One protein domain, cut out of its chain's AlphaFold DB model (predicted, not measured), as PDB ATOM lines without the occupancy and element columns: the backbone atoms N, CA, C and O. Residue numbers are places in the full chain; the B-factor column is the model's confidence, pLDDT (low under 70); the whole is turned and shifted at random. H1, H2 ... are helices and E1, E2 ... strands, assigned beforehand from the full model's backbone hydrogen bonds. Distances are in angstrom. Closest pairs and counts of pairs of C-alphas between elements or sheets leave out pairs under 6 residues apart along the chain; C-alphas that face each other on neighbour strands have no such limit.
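Overview. This is residues 16 to 111 of the 121 residues of an uncharacterized protein of Gammaproteobacteria bacterium (UniProt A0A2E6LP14). A strongly twisted wall of five strands, E3, E4, E5, E7 and E6, meets a smaller sheet of four short strands, E2, E1, E8 and E9, at an angle and at few points, and the one helix, H1, packs over the E7 and E6 part of the wall. From H1 a long loop, residues 23 to 34, leads to the smaller sheet, and another, residues 76 to 86, joins E5 to E6 beyond the wall. The printed part has 96 residues with one named helix and nine named strands, in the order H1, then E1 to E9; the larger sheet runs E3, E4, E5, E7, E6 and the smaller E2, E1, E8, E9, both antiparallel throughout. The class is mostly strand, though under half of the residues are in named elements. The whole is compact, with a radius of gyration of the C-alphas of 12.6 A and spans of 33 by 31 by 21 A.

Along the chain. In the larger sheet, E3 is residues 51 to 56, 15.4 A from first to last C-alpha, E4 is residues 59 to 64, 16.5 A, and E5 is residues 70 to 75, 14.0 A. E7, residues 92 to 96, is 12.9 A long, and E6 is residues 87 to 89. C-alpha 51 stands at (6.172, 99.313, 12.416). In the smaller sheet, E1 is residues 35 to 38, 10.4 A long, E2 residues 45 to 47, E8 residues 100 to 102 and E9 residues 105 to 107, where C-alpha 107 is at (16.945, 91.168, 23.082). H1 is residues 16 to 22, 9.8 A long, and its C-alpha 16 is at (4.162, 91.145, 22.832).

Arrangement. The larger sheet has E3 and E6 as edge strands, and its C-alphas lie up to 4.5 A off the best plane. E3, E4 and E5 form a meander, each strand the antiparallel neighbour of the one before. E3 and E4 are a hairpin at 151 degrees, with N 54 and O 61 at 3.0 A. The hairpin of E4 and E5 has N 60 and O 74 at 2.8 A. E5 and E7 are antiparallel at 168 degrees, with N 73 and O 95 at 2.8 A. In the hairpin of E6 and E7, N 89 and O 92 are 2.8 A apart. H1 is on this sheet at a height over the sheet of 9.3 A. It lies over E7, while E6 only just falls short, with 2 of H1's C-alphas falling on it; on the local plane H1 stands at 36 degrees to E7, slantwise to the strands. The closest C-alphas of H1 and E6 are those of Ala 22 and Leu 89, 6.0 A apart. Every O i to N i+4 pair of H1 is within hydrogen-bond range. In the smaller sheet, the hairpin of E1 and E2 has N 37 and O 46 at 2.9 A, E1 and E8 have N 36 and O 101 at 2.8 A, and the hairpin of E8 and E9 has N 102 and O 105 at 2.9 A. H1 is not on this sheet. Between the sheets, the closest C-alphas of E6 and E9, Tyr 87 and Ile 107, are 6.8 A apart, and those of E1 and E5, Gln 38 and Ile 71, are 8.0 A apart. E2 and E3 meet only through their link, as do E7 and E8.

Size, cuts and confidence. The two C-alphas farthest apart, those of Asp 27 and Glu 57, are 33.6 A apart. The printed part has no cut. The links H1 to E1, of 12 residues, and E5 to E6, of 11, are long. The mean pLDDT of the printed part is 87.6, and residues 77 to 85 are under 70.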
ATOM      1  N   SER A  16       4.904  91.120  21.565       94.44
ATOM      2  CA  SER A  16       4.162  91.145  22.832       94.44
ATOM      3  C   SER A  16       3.473  89.811  23.149       94.44
ATOM      4  O   SER A  16       3.535  89.326  24.284       94.44
ATOM      5  N   GLU A  17       2.871  89.172  22.144       92.56
ATOM      6  CA  GLU A  17       2.232  87.864  22.287       92.56
ATOM      7  C   GLU A  17       3.262  86.751  22.506       92.56
ATOM      8  O   GLU A  17       3.055  85.880  23.353       92.56
ATOM      9  N   VAL A  18       4.411  86.801  21.825       92.44
ATOM     10  CA  VAL A  18       5.521  85.867  22.076       92.44
ATOM     11  C   VAL A  18       6.002  85.956  23.520       92.44
ATOM     12  O   VAL A  18       6.167  84.925  24.173       92.44
ATOM     13  N   PHE A  19       6.178  87.162  24.062       93.25
ATOM     14  CA  PHE A  19       6.571  87.351  25.461       93.25
ATOM     15  C   PHE A  19       5.520  86.800  26.429       93.25
ATOM     16  O   PHE A  19       5.867  86.134  27.412       93.25
ATOM     17  N   ARG A  20       4.234  87.019  26.125       92.19
ATOM     18  CA  ARG A  20       3.111  86.495  26.911       92.19
ATOM     19  C   ARG A  20       3.100  84.968  26.915       92.19
ATOM     20  O   ARG A  20       3.080  84.362  27.987       92.19
ATOM     21  N   LYS A  21       3.212  84.330  25.747       91.38
ATOM     22  CA  LYS A  21       3.300  82.864  25.604       91.38
ATOM     23  C   LYS A  21       4.564  82.293  26.250       91.38
ATOM     24  O   LYS A  21       4.541  81.213  26.851       91.38
ATOM     25  N   ALA A  22       5.665  83.039  26.211       90.19
ATOM     26  CA  ALA A  22       6.892  82.708  26.923       90.19
ATOM     27  C   ALA A  22       6.752  82.818  28.455       90.19
ATOM     28  O   ALA A  22       7.572  82.260  29.179       90.19
ATOM     29  N   GLY A  23       5.680  83.425  28.971       90.62
ATOM     30  CA  GLY A  23       5.459  83.590  30.408       90.62
ATOM     31  C   GLY A  23       6.436  84.579  31.044       90.62
ATOM     32  O   GLY A  23       6.751  84.450  32.228       90.62
ATOM     33  N   ILE A  24       6.942  85.537  30.259       88.62
ATOM     34  CA  ILE A  24       7.813  86.598  30.763       88.62
ATOM     35  C   ILE A  24       6.988  87.503  31.678       88.62
ATOM     36  O   ILE A  24       5.978  88.071  31.267       88.62
ATOM     37  N   LYS A  25       7.422  87.627  32.933       88.06
ATOM     38  CA  LYS A  25       6.835  88.561  33.897       88.06
ATOM     39  C   LYS A  25       7.488  89.929  33.730       88.06
ATOM     40  O   LYS A  25       8.706  90.009  33.594       88.06
ATOM     41  N   SER A  26       6.681  90.981  33.764       86.56
ATOM     42  CA  SER A  26       7.132  92.363  33.638       86.56
ATOM     43  C   SER A  26       6.250  93.288  34.462       86.56
ATOM     44  O   SER A  26       5.069  93.004  34.645       86.56
ATOM     45  N   ASP A  27       6.836  94.392  34.920       89.25
ATOM     46  CA  ASP A  27       6.116  95.516  35.526       89.25
ATOM     47  C   ASP A  27       5.487  96.440  34.463       89.25
ATOM     48  O   ASP A  27       4.685  97.308  34.796       89.25
ATOM     49  N   LEU A  28       5.869  96.273  33.190       90.75
ATOM     50  CA  LEU A  28       5.298  96.985  32.046       90.75
ATOM     51  C   LEU A  28       4.276  96.118  31.313       90.75
ATOM     52  O   LEU A  28       4.456  94.901  31.191       90.75
ATOM     53  N   ASP A  29       3.267  96.765  30.733       93.62
ATOM     54  CA  ASP A  29       2.302  96.111  29.857       93.62
ATOM     55  C   ASP A  29       2.986  95.491  28.633       93.62
ATOM     56  O   ASP A  29       3.817  96.114  27.965       93.62
ATOM     57  N   LEU A  30       2.619  94.248  28.317       93.19
ATOM     58  CA  LEU A  30       3.081  93.534  27.125       93.19
ATOM     59  C   LEU A  30       2.290  94.013  25.898       93.19
ATOM     60  O   LEU A  30       1.384  93.317  25.434       93.19
ATOM     61  N   ILE A  31       2.635  95.209  25.419       94.81
ATOM     62  CA  ILE A  31       2.092  95.889  24.232       94.81
ATOM     63  C   ILE A  31       3.240  96.449  23.385       94.81
ATOM     64  O   ILE A  31       4.297  96.772  23.926       94.81
ATOM     65  N   GLU A  32       3.047  96.565  22.068       94.31
ATOM     66  CA  GLU A  32       4.110  96.943  21.119       94.31
ATOM     67  C   GLU A  32       4.706  98.339  21.387       94.31
ATOM     68  O   GLU A  32       5.879  98.552  21.084       94.31
ATOM     69  N   GLU A  33       3.962  99.272  22.006       96.56
ATOM     70  CA  GLU A  33       4.499 100.592  22.383       96.56
ATOM     71  C   GLU A  33       5.683 100.511  23.357       96.56
ATOM     72  O   GLU A  33       6.539 101.393  23.371       96.56
ATOM     73  N   ASN A  34       5.748  99.456  24.172       96.62
ATOM     74  CA  ASN A  34       6.769  99.320  25.209       96.62
ATOM     75  C   ASN A  34       8.053  98.636  24.711       96.62
ATOM     76  O   ASN A  34       9.026  98.538  25.466       96.62
ATOM     77  N   PHE A  35       8.072  98.160  23.463       96.44
ATOM     78  CA  PHE A  35       9.245  97.552  22.840       96.44
ATOM     79  C   PHE A  35       9.950  98.590  21.976       96.44
ATOM     80  O   PHE A  35       9.463  98.952  20.910       96.44
ATOM     81  N   ILE A  36      11.109  99.058  22.428       97.44
ATOM     82  CA  ILE A  36      11.890 100.085  21.741       97.44
ATOM     83  C   ILE A  36      13.008  99.434  20.941       97.44
ATOM     84  O   ILE A  36      13.748  98.594  21.453       97.44
ATOM     85  N   THR A  37      13.165  99.857  19.698       96.31
ATOM     86  CA  THR A  37      14.223  99.411  18.793       96.31
ATOM     87  C   THR A  37      14.801 100.604  18.035       96.31
ATOM     88  O   THR A  37      14.380 101.742  18.246       96.31
ATOM     89  N   GLN A  38      15.788 100.362  17.177       95.38
ATOM     90  CA  GLN A  38      16.409 101.381  16.341       95.38
ATOM     91  C   GLN A  38      16.324 100.984  14.870       95.38
ATOM     92  O   GLN A  38      16.556  99.830  14.513       95.38
ATOM     93  N   CYS A  39      16.033 101.939  13.993       93.06
ATOM     94  CA  CYS A  39      16.007 101.677  12.563       93.06
ATOM     95  C   CYS A  39      17.447 101.504  12.058       93.06
ATOM     96  O   CYS A  39      18.242 102.434  12.222       93.06
ATOM     97  N   PRO A  40      17.798 100.383  11.403       90.44
ATOM     98  CA  PRO A  40      19.147 100.185  10.878       90.44
ATOM     99  C   PRO A  40      19.483 101.165   9.742       90.44
ATOM    100  O   PRO A  40      20.653 101.464   9.523       90.44
ATOM    101  N   SER A  41      18.474 101.689   9.034       90.69
ATOM    102  CA  SER A  41      18.670 102.591   7.892       90.69
ATOM    103  C   SER A  41      18.786 104.064   8.285       90.69
ATOM    104  O   SER A  41      19.615 104.770   7.719       90.69
ATOM    105  N   CYS A  42      17.970 104.551   9.230       90.25
ATOM    106  CA  CYS A  42      17.980 105.967   9.629       90.25
ATOM    107  C   CYS A  42      18.565 106.234  11.024       90.25
ATOM    108  O   CYS A  42      18.778 107.390  11.375       90.25
ATOM    109  N   GLY A  43      18.821 105.200  11.833       91.69
ATOM    110  CA  GLY A  43      19.376 105.336  13.185       91.69
ATOM    111  C   GLY A  43      18.405 105.898  14.232       91.69
ATOM    112  O   GLY A  43      18.781 106.053  15.394       91.69
ATOM    113  N   GLU A  44      17.158 106.191  13.868       95.25
ATOM    114  CA  GLU A  44      16.136 106.668  14.802       95.25
ATOM    115  C   GLU A  44      15.682 105.539  15.738       95.25
ATOM    116  O   GLU A  44      15.487 104.407  15.295       95.25
ATOM    117  N   SER A  45      15.506 105.846  17.027       96.38
ATOM    118  CA  SER A  45      14.896 104.924  17.995       96.38
ATOM    119  C   SER A  45      13.390 105.135  18.061       96.38
ATOM    120  O   SER A  45      12.943 106.276  18.135       96.38
ATOM    121  N   PHE A  46      12.617 104.054  18.058       96.25
ATOM    122  CA  PHE A  46      11.158 104.114  17.990       96.25
ATOM    123  C   PHE A  46      10.518 102.841  18.590       96.25
ATOM    124  O   PHE A  46      11.194 101.811  18.708       96.25
ATOM    125  N   PRO A  47       9.236 102.888  18.995       97.19
ATOM    126  CA  PRO A  47       8.495 101.723  19.472       97.19
ATOM    127  C   PRO A  47       8.024 100.805  18.334       97.19
ATOM    128  O   PRO A  47       7.662 101.273  17.255       97.19
ATOM    129  N   LEU A  48       7.921  99.494  18.575       96.44
ATOM    130  CA  LEU A  48       7.447  98.531  17.565       96.44
ATOM    131  C   LEU A  48       6.025  98.818  17.058       96.44
ATOM    132  O   LEU A  48       5.696  98.443  15.933       96.44
ATOM    133  N   SER A  49       5.205  99.541  17.823       96.06
ATOM    134  CA  SER A  49       3.883 100.015  17.386       96.06
ATOM    135  C   SER A  49       3.928 100.957  16.171       96.06
ATOM    136  O   SER A  49       2.915 101.136  15.490       96.06
ATOM    137  N   GLU A  50       5.089 101.537  15.851       95.69
ATOM    138  CA  GLU A  50       5.309 102.336  14.642       95.69
ATOM    139  C   GLU A  50       5.792 101.514  13.431       95.69
ATOM    140  O   GLU A  50       6.029 102.075  12.357       95.69
ATOM    141  N   CYS A  51       5.927 100.191  13.557       94.94
ATOM    142  CA  CYS A  51       6.172  99.313  12.416       94.94
ATOM    143  C   CYS A  51       4.886  99.041  11.623       94.94
ATOM    144  O   CYS A  51       3.770  99.038  12.150       94.94
ATOM    145  N   SER A  52       5.045  98.789  10.331       94.31
ATOM    146  CA  SER A  52       4.094  97.997   9.556       94.31
ATOM    147  C   SER A  52       4.340  96.525   9.860       94.31
ATOM    148  O   SER A  52       5.494  96.110   9.971       94.31
ATOM    149  N   VAL A  53       3.265  95.751   9.990       93.75
ATOM    150  CA  VAL A  53       3.328  94.318  10.282       93.75
ATOM    151  C   VAL A  53       2.689  93.557   9.128       93.75
ATOM    152  O   VAL A  53       1.613  93.933   8.664       93.75
ATOM    153  N   ALA A  54       3.365  92.516   8.659       91.44
ATOM    154  CA  ALA A  54       2.881  91.608   7.626       91.44
ATOM    155  C   ALA A  54       3.273  90.170   7.980       91.44
ATOM    156  O   ALA A  54       4.232  89.964   8.716       91.44
ATOM    157  N   ASP A  55       2.553  89.182   7.456       87.25
ATOM    158  CA  ASP A  55       2.976  87.781   7.524       87.25
ATOM    159  C   ASP A  55       3.539  87.341   6.173       87.25
ATOM    160  O   ASP A  55       3.026  87.739   5.125       87.25
ATOM    161  N   ASP A  56       4.559  86.492   6.217       81.38
ATOM    162  CA  ASP A  56       5.131  85.789   5.069       81.38
ATOM    163  C   ASP A  56       5.427  84.320   5.441       81.38
ATOM    164  O   ASP A  56       5.175  83.894   6.574       81.38
ATOM    165  N   GLU A  57       5.979  83.535   4.512       74.69
ATOM    166  CA  GLU A  57       6.412  82.143   4.731       74.69
ATOM    167  C   GLU A  57       7.372  82.010   5.932       74.69
ATOM    168  O   GLU A  57       7.374  81.004   6.639       74.69
ATOM    169  N   ASP A  58       8.140  83.066   6.191       72.38
ATOM    170  CA  ASP A  58       9.128  83.220   7.259       72.38
ATOM    171  C   ASP A  58       8.543  83.628   8.631       72.38
ATOM    172  O   ASP A  58       9.275  83.705   9.627       72.38
ATOM    173  N   GLY A  59       7.242  83.926   8.701       86.00
ATOM    174  CA  GLY A  59       6.551  84.410   9.896       86.00
ATOM    175  C   GLY A  59       6.146  85.883   9.821       86.00
ATOM    176  O   GLY A  59       5.939  86.441   8.748       86.00
ATOM    177  N   THR A  60       5.999  86.520  10.981       91.75
ATOM    178  CA  THR A  60       5.518  87.900  11.095       91.75
ATOM    179  C   THR A  60       6.678  88.886  10.974       91.75
ATOM    180  O   THR A  60       7.561  88.939  11.831       91.75
ATOM    181  N   ILE A  61       6.669  89.686   9.916       92.25
ATOM    182  CA  ILE A  61       7.684  90.674   9.557       92.25
ATOM    183  C   ILE A  61       7.259  92.056  10.049       92.25
ATOM    184  O   ILE A  61       6.137  92.506   9.819       92.25
ATOM    185  N   TYR A  62       8.194  92.749  10.687       94.38
ATOM    186  CA  TYR A  62       8.062  94.135  11.110       94.38
ATOM    187  C   TYR A  62       8.958  95.014  10.245       94.38
ATOM    188  O   TYR A  62      10.183  94.852  10.252       94.38
ATOM    189  N   SER A  63       8.362  95.989   9.569       94.25
ATOM    190  CA  SER A  63       9.079  96.949   8.726       94.25
ATOM    191  C   SER A  63       8.848  98.374   9.206       94.25
ATOM    192  O   SER A  63       7.744  98.744   9.608       94.25
ATOM    193  N   ARG A  64       9.884  99.211   9.160       94.69
ATOM    194  CA  ARG A  64       9.762 100.616   9.554       94.69
ATOM    195  C   ARG A  64       8.921 101.377   8.532       94.69
ATOM    196  O   ARG A  64       9.322 101.502   7.385       94.69
ATOM    197  N   ARG A  65       7.821 102.001   8.967       92.50
ATOM    198  CA  ARG A  65       6.910 102.761   8.085       92.50
ATOM    199  C   ARG A  65       7.570 103.883   7.278       92.50
ATOM    200  O   ARG A  65       7.066 104.231   6.221       92.50
ATOM    201  N   CYS A  66       8.650 104.491   7.779       90.06
ATOM    202  CA  CYS A  66       9.281 105.634   7.111       90.06
ATOM    203  C   CYS A  66      10.290 105.261   6.013       90.06
ATOM    204  O   CYS A  66      10.646 106.129   5.223       90.06
ATOM    205  N   CYS A  67      10.785 104.019   5.973       88.81
ATOM    206  CA  CYS A  67      11.839 103.616   5.028       88.81
ATOM    207  C   CYS A  67      11.771 102.148   4.583       88.81
ATOM    208  O   CYS A  67      12.701 101.675   3.937       88.81
ATOM    209  N   ASP A  68      10.723 101.422   4.976       90.94
ATOM    210  CA  ASP A  68      10.472 100.008   4.676       90.94
ATOM    211  C   ASP A  68      11.589  99.035   5.086       90.94
ATOM    212  O   ASP A  68      11.553  97.852   4.752       90.94
ATOM    213  N   ALA A  69      12.561  99.498   5.876       90.62
ATOM    214  CA  ALA A  69      13.621  98.659   6.407       90.62
ATOM    215  C   ALA A  69      13.034  97.572   7.317       90.62
ATOM    216  O   ALA A  69      12.296  97.885   8.257       90.62
ATOM    217  N   THR A  70      13.391  96.310   7.069       92.25
ATOM    218  CA  THR A  70      13.039  95.197   7.956       92.25
ATOM    219  C   THR A  70      13.740  95.368   9.298       92.25
ATOM    220  O   THR A  70      14.963  95.475   9.383       92.25
ATOM    221  N   ILE A  71      12.940  95.392  10.356       94.31
ATOM    222  CA  ILE A  71      13.384  95.618  11.730       94.31
ATOM    223  C   ILE A  71      13.551  94.293  12.445       94.31
ATOM    224  O   ILE A  71      14.601  94.025  13.033       94.31
ATOM    225  N   LEU A  72      12.516  93.459  12.377       93.38
ATOM    226  CA  LEU A  72      12.552  92.123  12.935       93.38
ATOM    227  C   LEU A  72      11.585  91.182  12.224       93.38
ATOM    228  O   LEU A  72      10.669  91.616  11.527       93.38
ATOM    229  N   ILE A  73      11.783  89.887  12.441       91.25
ATOM    230  CA  ILE A  73      10.885  88.819  12.021       91.25
ATOM    231  C   ILE A  73      10.650  87.896  13.214       91.25
ATOM    232  O   ILE A  73      11.603  87.476  13.878       91.25
ATOM    233  N   VAL A  74       9.390  87.570  13.476       91.12
ATOM    234  CA  VAL A  74       8.971  86.597  14.485       91.12
ATOM    235  C   VAL A  74       8.525  85.324  13.782       91.12
ATOM    236  O   VAL A  74       7.546  85.347  13.041       91.12
ATOM    237  N   SER A  75       9.212  84.210  14.030       87.38
ATOM    238  CA  SER A  75       8.890  82.928  13.401       87.38
ATOM    239  C   SER A  75       8.472  81.841  14.402       87.38
ATOM    240  O   SER A  75       8.702  81.942  15.614       87.38
ATOM    241  N   SER A  76       7.752  80.843  13.882       74.44
ATOM    242  CA  SER A  76       7.040  79.790  14.622       74.44
ATOM    243  C   SER A  76       7.959  78.603  14.970       74.44
ATOM    244  O   SER A  76       8.920  78.349  14.244       74.44
ATOM    245  N   PRO A  77       7.650  77.808  16.018       59.72
ATOM    246  CA  PRO A  77       8.447  76.659  16.503       59.72
ATOM    247  C   PRO A  77       8.853  75.555  15.531       59.72
ATOM    248  O   PRO A  77       9.546  74.624  15.946       59.72
ATOM    249  N   ILE A  78       8.407  75.599  14.282       56.12
ATOM    250  CA  ILE A  78       8.680  74.555  13.292       56.12
ATOM    251  C   ILE A  78       9.978  74.859  12.520       56.12
ATOM    252  O   ILE A  78      10.553  73.958  11.908       56.12
ATOM    253  N   ASP A  79      10.501  76.086  12.612       57.47
ATOM    254  CA  ASP A  79      11.777  76.434  11.992       57.47
ATOM    255  C   ASP A  79      12.944  75.758  12.713       57.47
ATOM    256  O   ASP A  79      13.135  75.883  13.927       57.47
ATOM    257  N   ILE A  80      13.751  75.023  11.945       55.03
ATOM    258  CA  ILE A  80      14.919  74.300  12.446       55.03
ATOM    259  C   ILE A  80      15.877  75.318  13.092       55.03
ATOM    260  O   ILE A  80      16.431  76.158  12.376       55.03
ATOM    261  N   PRO A  81      16.130  75.251  14.415       47.88
ATOM    262  CA  PRO A  81      17.013  76.192  15.088       47.88
ATOM    263  C   PRO A  81      18.438  76.029  14.550       47.88
ATOM    264  O   PRO A  81      19.116  75.036  14.810       47.88
ATOM    265  N   ARG A  82      18.897  77.018  13.787       54.94
ATOM    266  CA  ARG A  82      20.259  77.110  13.257       54.94
ATOM    267  C   ARG A  82      21.032  78.167  14.048       54.94
ATOM    268  O   ARG A  82      20.479  79.165  14.506       54.94
ATOM    269  N   LYS A  83      22.331  77.952  14.255       48.97
ATOM    270  CA  LYS A  83      23.190  78.923  14.949       48.97
ATOM    271  C   LYS A  83      23.205  80.239  14.155       48.97
ATOM    272  O   LYS A  83      23.470  80.203  12.961       48.97
ATOM    273  N   GLY A  84      22.920  81.366  14.812       61.84
ATOM    274  CA  GLY A  84      22.850  82.688  14.167       61.84
ATOM    275  C   GLY A  84      21.456  83.114  13.683       61.84
ATOM    276  O   GLY A  84      21.346  84.149  13.046       61.84
ATOM    277  N   TYR A  85      20.396  82.360  13.995       69.81
ATOM    278  CA  TYR A  85      19.019  82.657  13.563       69.81
ATOM    279  C   TYR A  85      18.227  83.559  14.528       69.81
ATOM    280  O   TYR A  85      17.007  83.554  14.493       69.81
ATOM    281  N   GLY A  86      18.880  84.345  15.385       81.31
ATOM    282  CA  GLY A  86      18.195  85.273  16.293       81.31
ATOM    283  C   GLY A  86      17.986  84.742  17.711       81.31
ATOM    284  O   GLY A  86      18.658  83.813  18.167       81.31
ATOM    285  N   TYR A  87      17.078  85.384  18.441       86.88
ATOM    286  CA  TYR A  87      16.833  85.174  19.862       86.88
ATOM    287  C   TYR A  87      15.626  84.262  20.105       86.88
ATOM    288  O   TYR A  87      14.512  84.549  19.666       86.88
ATOM    289  N   ARG A  88      15.831  83.159  20.835       86.69
ATOM    290  CA  ARG A  88      14.787  82.156  21.085       86.69
ATOM    291  C   ARG A  88      14.009  82.441  22.371       86.69
ATOM    292  O   ARG A  88      14.591  82.513  23.451       86.69
ATOM    293  N   LEU A  89      12.683  82.495  22.263       87.75
ATOM    294  CA  LEU A  89      11.737  82.612  23.375       87.75
ATOM    295  C   LEU A  89      10.765  81.433  23.363       87.75
ATOM    296  O   LEU A  89       9.763  81.439  22.650       87.75
ATOM    297  N   LYS A  90      11.071  80.416  24.182       87.50
ATOM    298  CA  LYS A  90      10.422  79.093  24.158       87.50
ATOM    299  C   LYS A  90      10.400  78.503  22.742       87.50
ATOM    300  O   LYS A  90      11.413  77.999  22.254       87.50
ATOM    301  N   ASP A  91       9.239  78.592  22.119       85.50
ATOM    302  CA  ASP A  91       8.880  78.025  20.835       85.50
ATOM    303  C   ASP A  91       9.110  79.022  19.696       85.50
ATOM    304  O   ASP A  91       9.193  78.623  18.552       85.50
ATOM    305  N   TYR A  92       9.280  80.308  19.985       88.06
ATOM    306  CA  TYR A  92       9.407  81.345  18.964       88.06
ATOM    307  C   TYR A  92      10.850  81.799  18.784       88.06
ATOM    308  O   TYR A  92      11.659  81.750  19.718       88.06
ATOM    309  N   VAL A  93      11.150  82.299  17.590       87.88
ATOM    310  CA  VAL A  93      12.436  82.916  17.265       87.88
ATOM    311  C   VAL A  93      12.201  84.358  16.827       87.88
ATOM    312  O   VAL A  93      11.386  84.622  15.949       87.88
ATOM    313  N   ILE A  94      12.912  85.294  17.458       90.56
ATOM    314  CA  ILE A  94      12.922  86.714  17.102       90.56
ATOM    315  C   ILE A  94      14.240  87.016  16.389       90.56
ATOM    316  O   ILE A  94      15.310  86.941  16.989       90.56
ATOM    317  N   ARG A  95      14.162  87.369  15.107       90.69
ATOM    318  CA  ARG A  95      15.291  87.800  14.272       90.69
ATOM    319  C   ARG A  95      15.257  89.312  14.180       90.69
ATOM    320  O   ARG A  95      14.269  89.824  13.684       90.69
ATOM    321  N   ASN A  96      16.270  90.033  14.636       91.56
ATOM    322  CA  ASN A  96      16.220  91.495  14.733       91.56
ATOM    323  C   ASN A  96      17.504  92.149  14.220       91.56
ATOM    324  O   ASN A  96      18.605  91.706  14.544       91.56
ATOM    325  N   ALA A  97      17.358  93.226  13.446       88.06
ATOM    326  CA  ALA A  97      18.478  93.978  12.880       88.06
ATOM    327  C   ALA A  97      19.283  94.716  13.958       88.06
ATOM    328  O   ALA A  97      20.503  94.830  13.875       88.06
ATOM    329  N   THR A  98      18.584  95.219  14.972       91.81
ATOM    330  CA  THR A  98      19.116  96.037  16.063       91.81
ATOM    331  C   THR A  98      18.544  95.561  17.391       91.81
ATOM    332  O   THR A  98      17.562  94.815  17.426       91.81
ATOM    333  N   ASP A  99      19.161  95.970  18.497       94.38
ATOM    334  CA  ASP A  99      18.694  95.638  19.841       94.38
ATOM    335  C   ASP A  99      17.215  96.015  20.033       94.38
ATOM    336  O   ASP A  99      16.776  97.099  19.635       94.38
ATOM    337  N   ILE A 100      16.460  95.142  20.700       94.75
ATOM    338  CA  ILE A 100      15.102  95.446  21.163       94.75
ATOM    339  C   ILE A 100      15.129  95.526  22.685       94.75
ATOM    340  O   ILE A 100      15.582  94.606  23.368       94.75
ATOM    341  N   ARG A 101      14.629  96.630  23.229       95.50
ATOM    342  CA  ARG A 101      14.531  96.879  24.667       95.50
ATOM    343  C   ARG A 101      13.078  96.854  25.109       95.50
ATOM    344  O   ARG A 101      12.238  97.514  24.512       95.50
ATOM    345  N   PHE A 102      12.809  96.141  26.195       94.12
ATOM    346  CA  PHE A 102      11.513  96.118  26.865       94.12
ATOM    347  C   PHE A 102      11.728  96.253  28.373       94.12
ATOM    348  O   PHE A 102      12.148  95.312  29.049       94.12
ATOM    349  N   GLY A 103      11.511  97.455  28.912       89.50
ATOM    350  CA  GLY A 103      11.876  97.774  30.293       89.50
ATOM    351  C   GLY A 103      13.361  97.497  30.563       89.50
ATOM    352  O   GLY A 103      14.234  98.139  29.987       89.50
ATOM    353  N   LYS A 104      13.649  96.526  31.441       87.81
ATOM    354  CA  LYS A 104      15.021  96.077  31.769       87.81
ATOM    355  C   LYS A 104      15.504  94.894  30.919       87.81
ATOM    356  O   LYS A 104      16.639  94.456  31.084       87.81
ATOM    357  N   VAL A 105      14.648  94.349  30.056       90.31
ATOM    358  CA  VAL A 105      14.964  93.208  29.192       90.31
ATOM    359  C   VAL A 105      15.583  93.714  27.894       90.31
ATOM    360  O   VAL A 105      15.077  94.654  27.279       90.31
ATOM    361  N   LEU A 106      16.667  93.065  27.474       91.56
ATOM    362  CA  LEU A 106      17.340  93.297  26.202       91.56
ATOM    363  C   LEU A 106      17.264  92.025  25.360       91.56
ATOM    364  O   LEU A 106      17.720  90.968  25.800       91.56
ATOM    365  N   ILE A 107      16.734  92.144  24.147       90.94
ATOM    366  CA  ILE A 107      16.945  91.168  23.082       90.94
ATOM    367  C   ILE A 107      18.101  91.697  22.228       90.94
ATOM    368  O   ILE A 107      17.939  92.746  21.595       90.94
ATOM    369  N   PRO A 108      19.266  91.028  22.227       89.88
ATOM    370  CA  PRO A 108      20.423  91.495  21.478       89.88
ATOM    371  C   PRO A 108      20.158  91.448  19.972       89.88
ATOM    372  O   PRO A 108      19.444  90.569  19.489       89.88
ATOM    373  N   ALA A 109      20.741  92.391  19.236       88.62
ATOM    374  CA  ALA A 109      20.754  92.398  17.780       88.62
ATOM    375  C   ALA A 109      21.302  91.077  17.223       88.62
ATOM    376  O   ALA A 109      22.286  90.526  17.721       88.62
ATOM    377  N   SER A 110      20.686  90.600  16.147       85.00
ATOM    378  CA  SER A 110      21.159  89.457  15.372       85.00
ATOM    379  C   SER A 110      20.929  89.724  13.880       85.00
ATOM    380  O   SER A 110      20.144  89.013  13.252       85.00
ATOM    381  N   PRO A 111      21.584  90.745  13.294       79.56
ATOM    382  CA  PRO A 111      21.335  91.165  11.914       79.56
ATOM    383  C   PRO A 111      21.594  90.051  10.895       79.56
ATOM    384  O   PRO A 111      20.833  89.919   9.939       79.56
TER     385      PRO A 111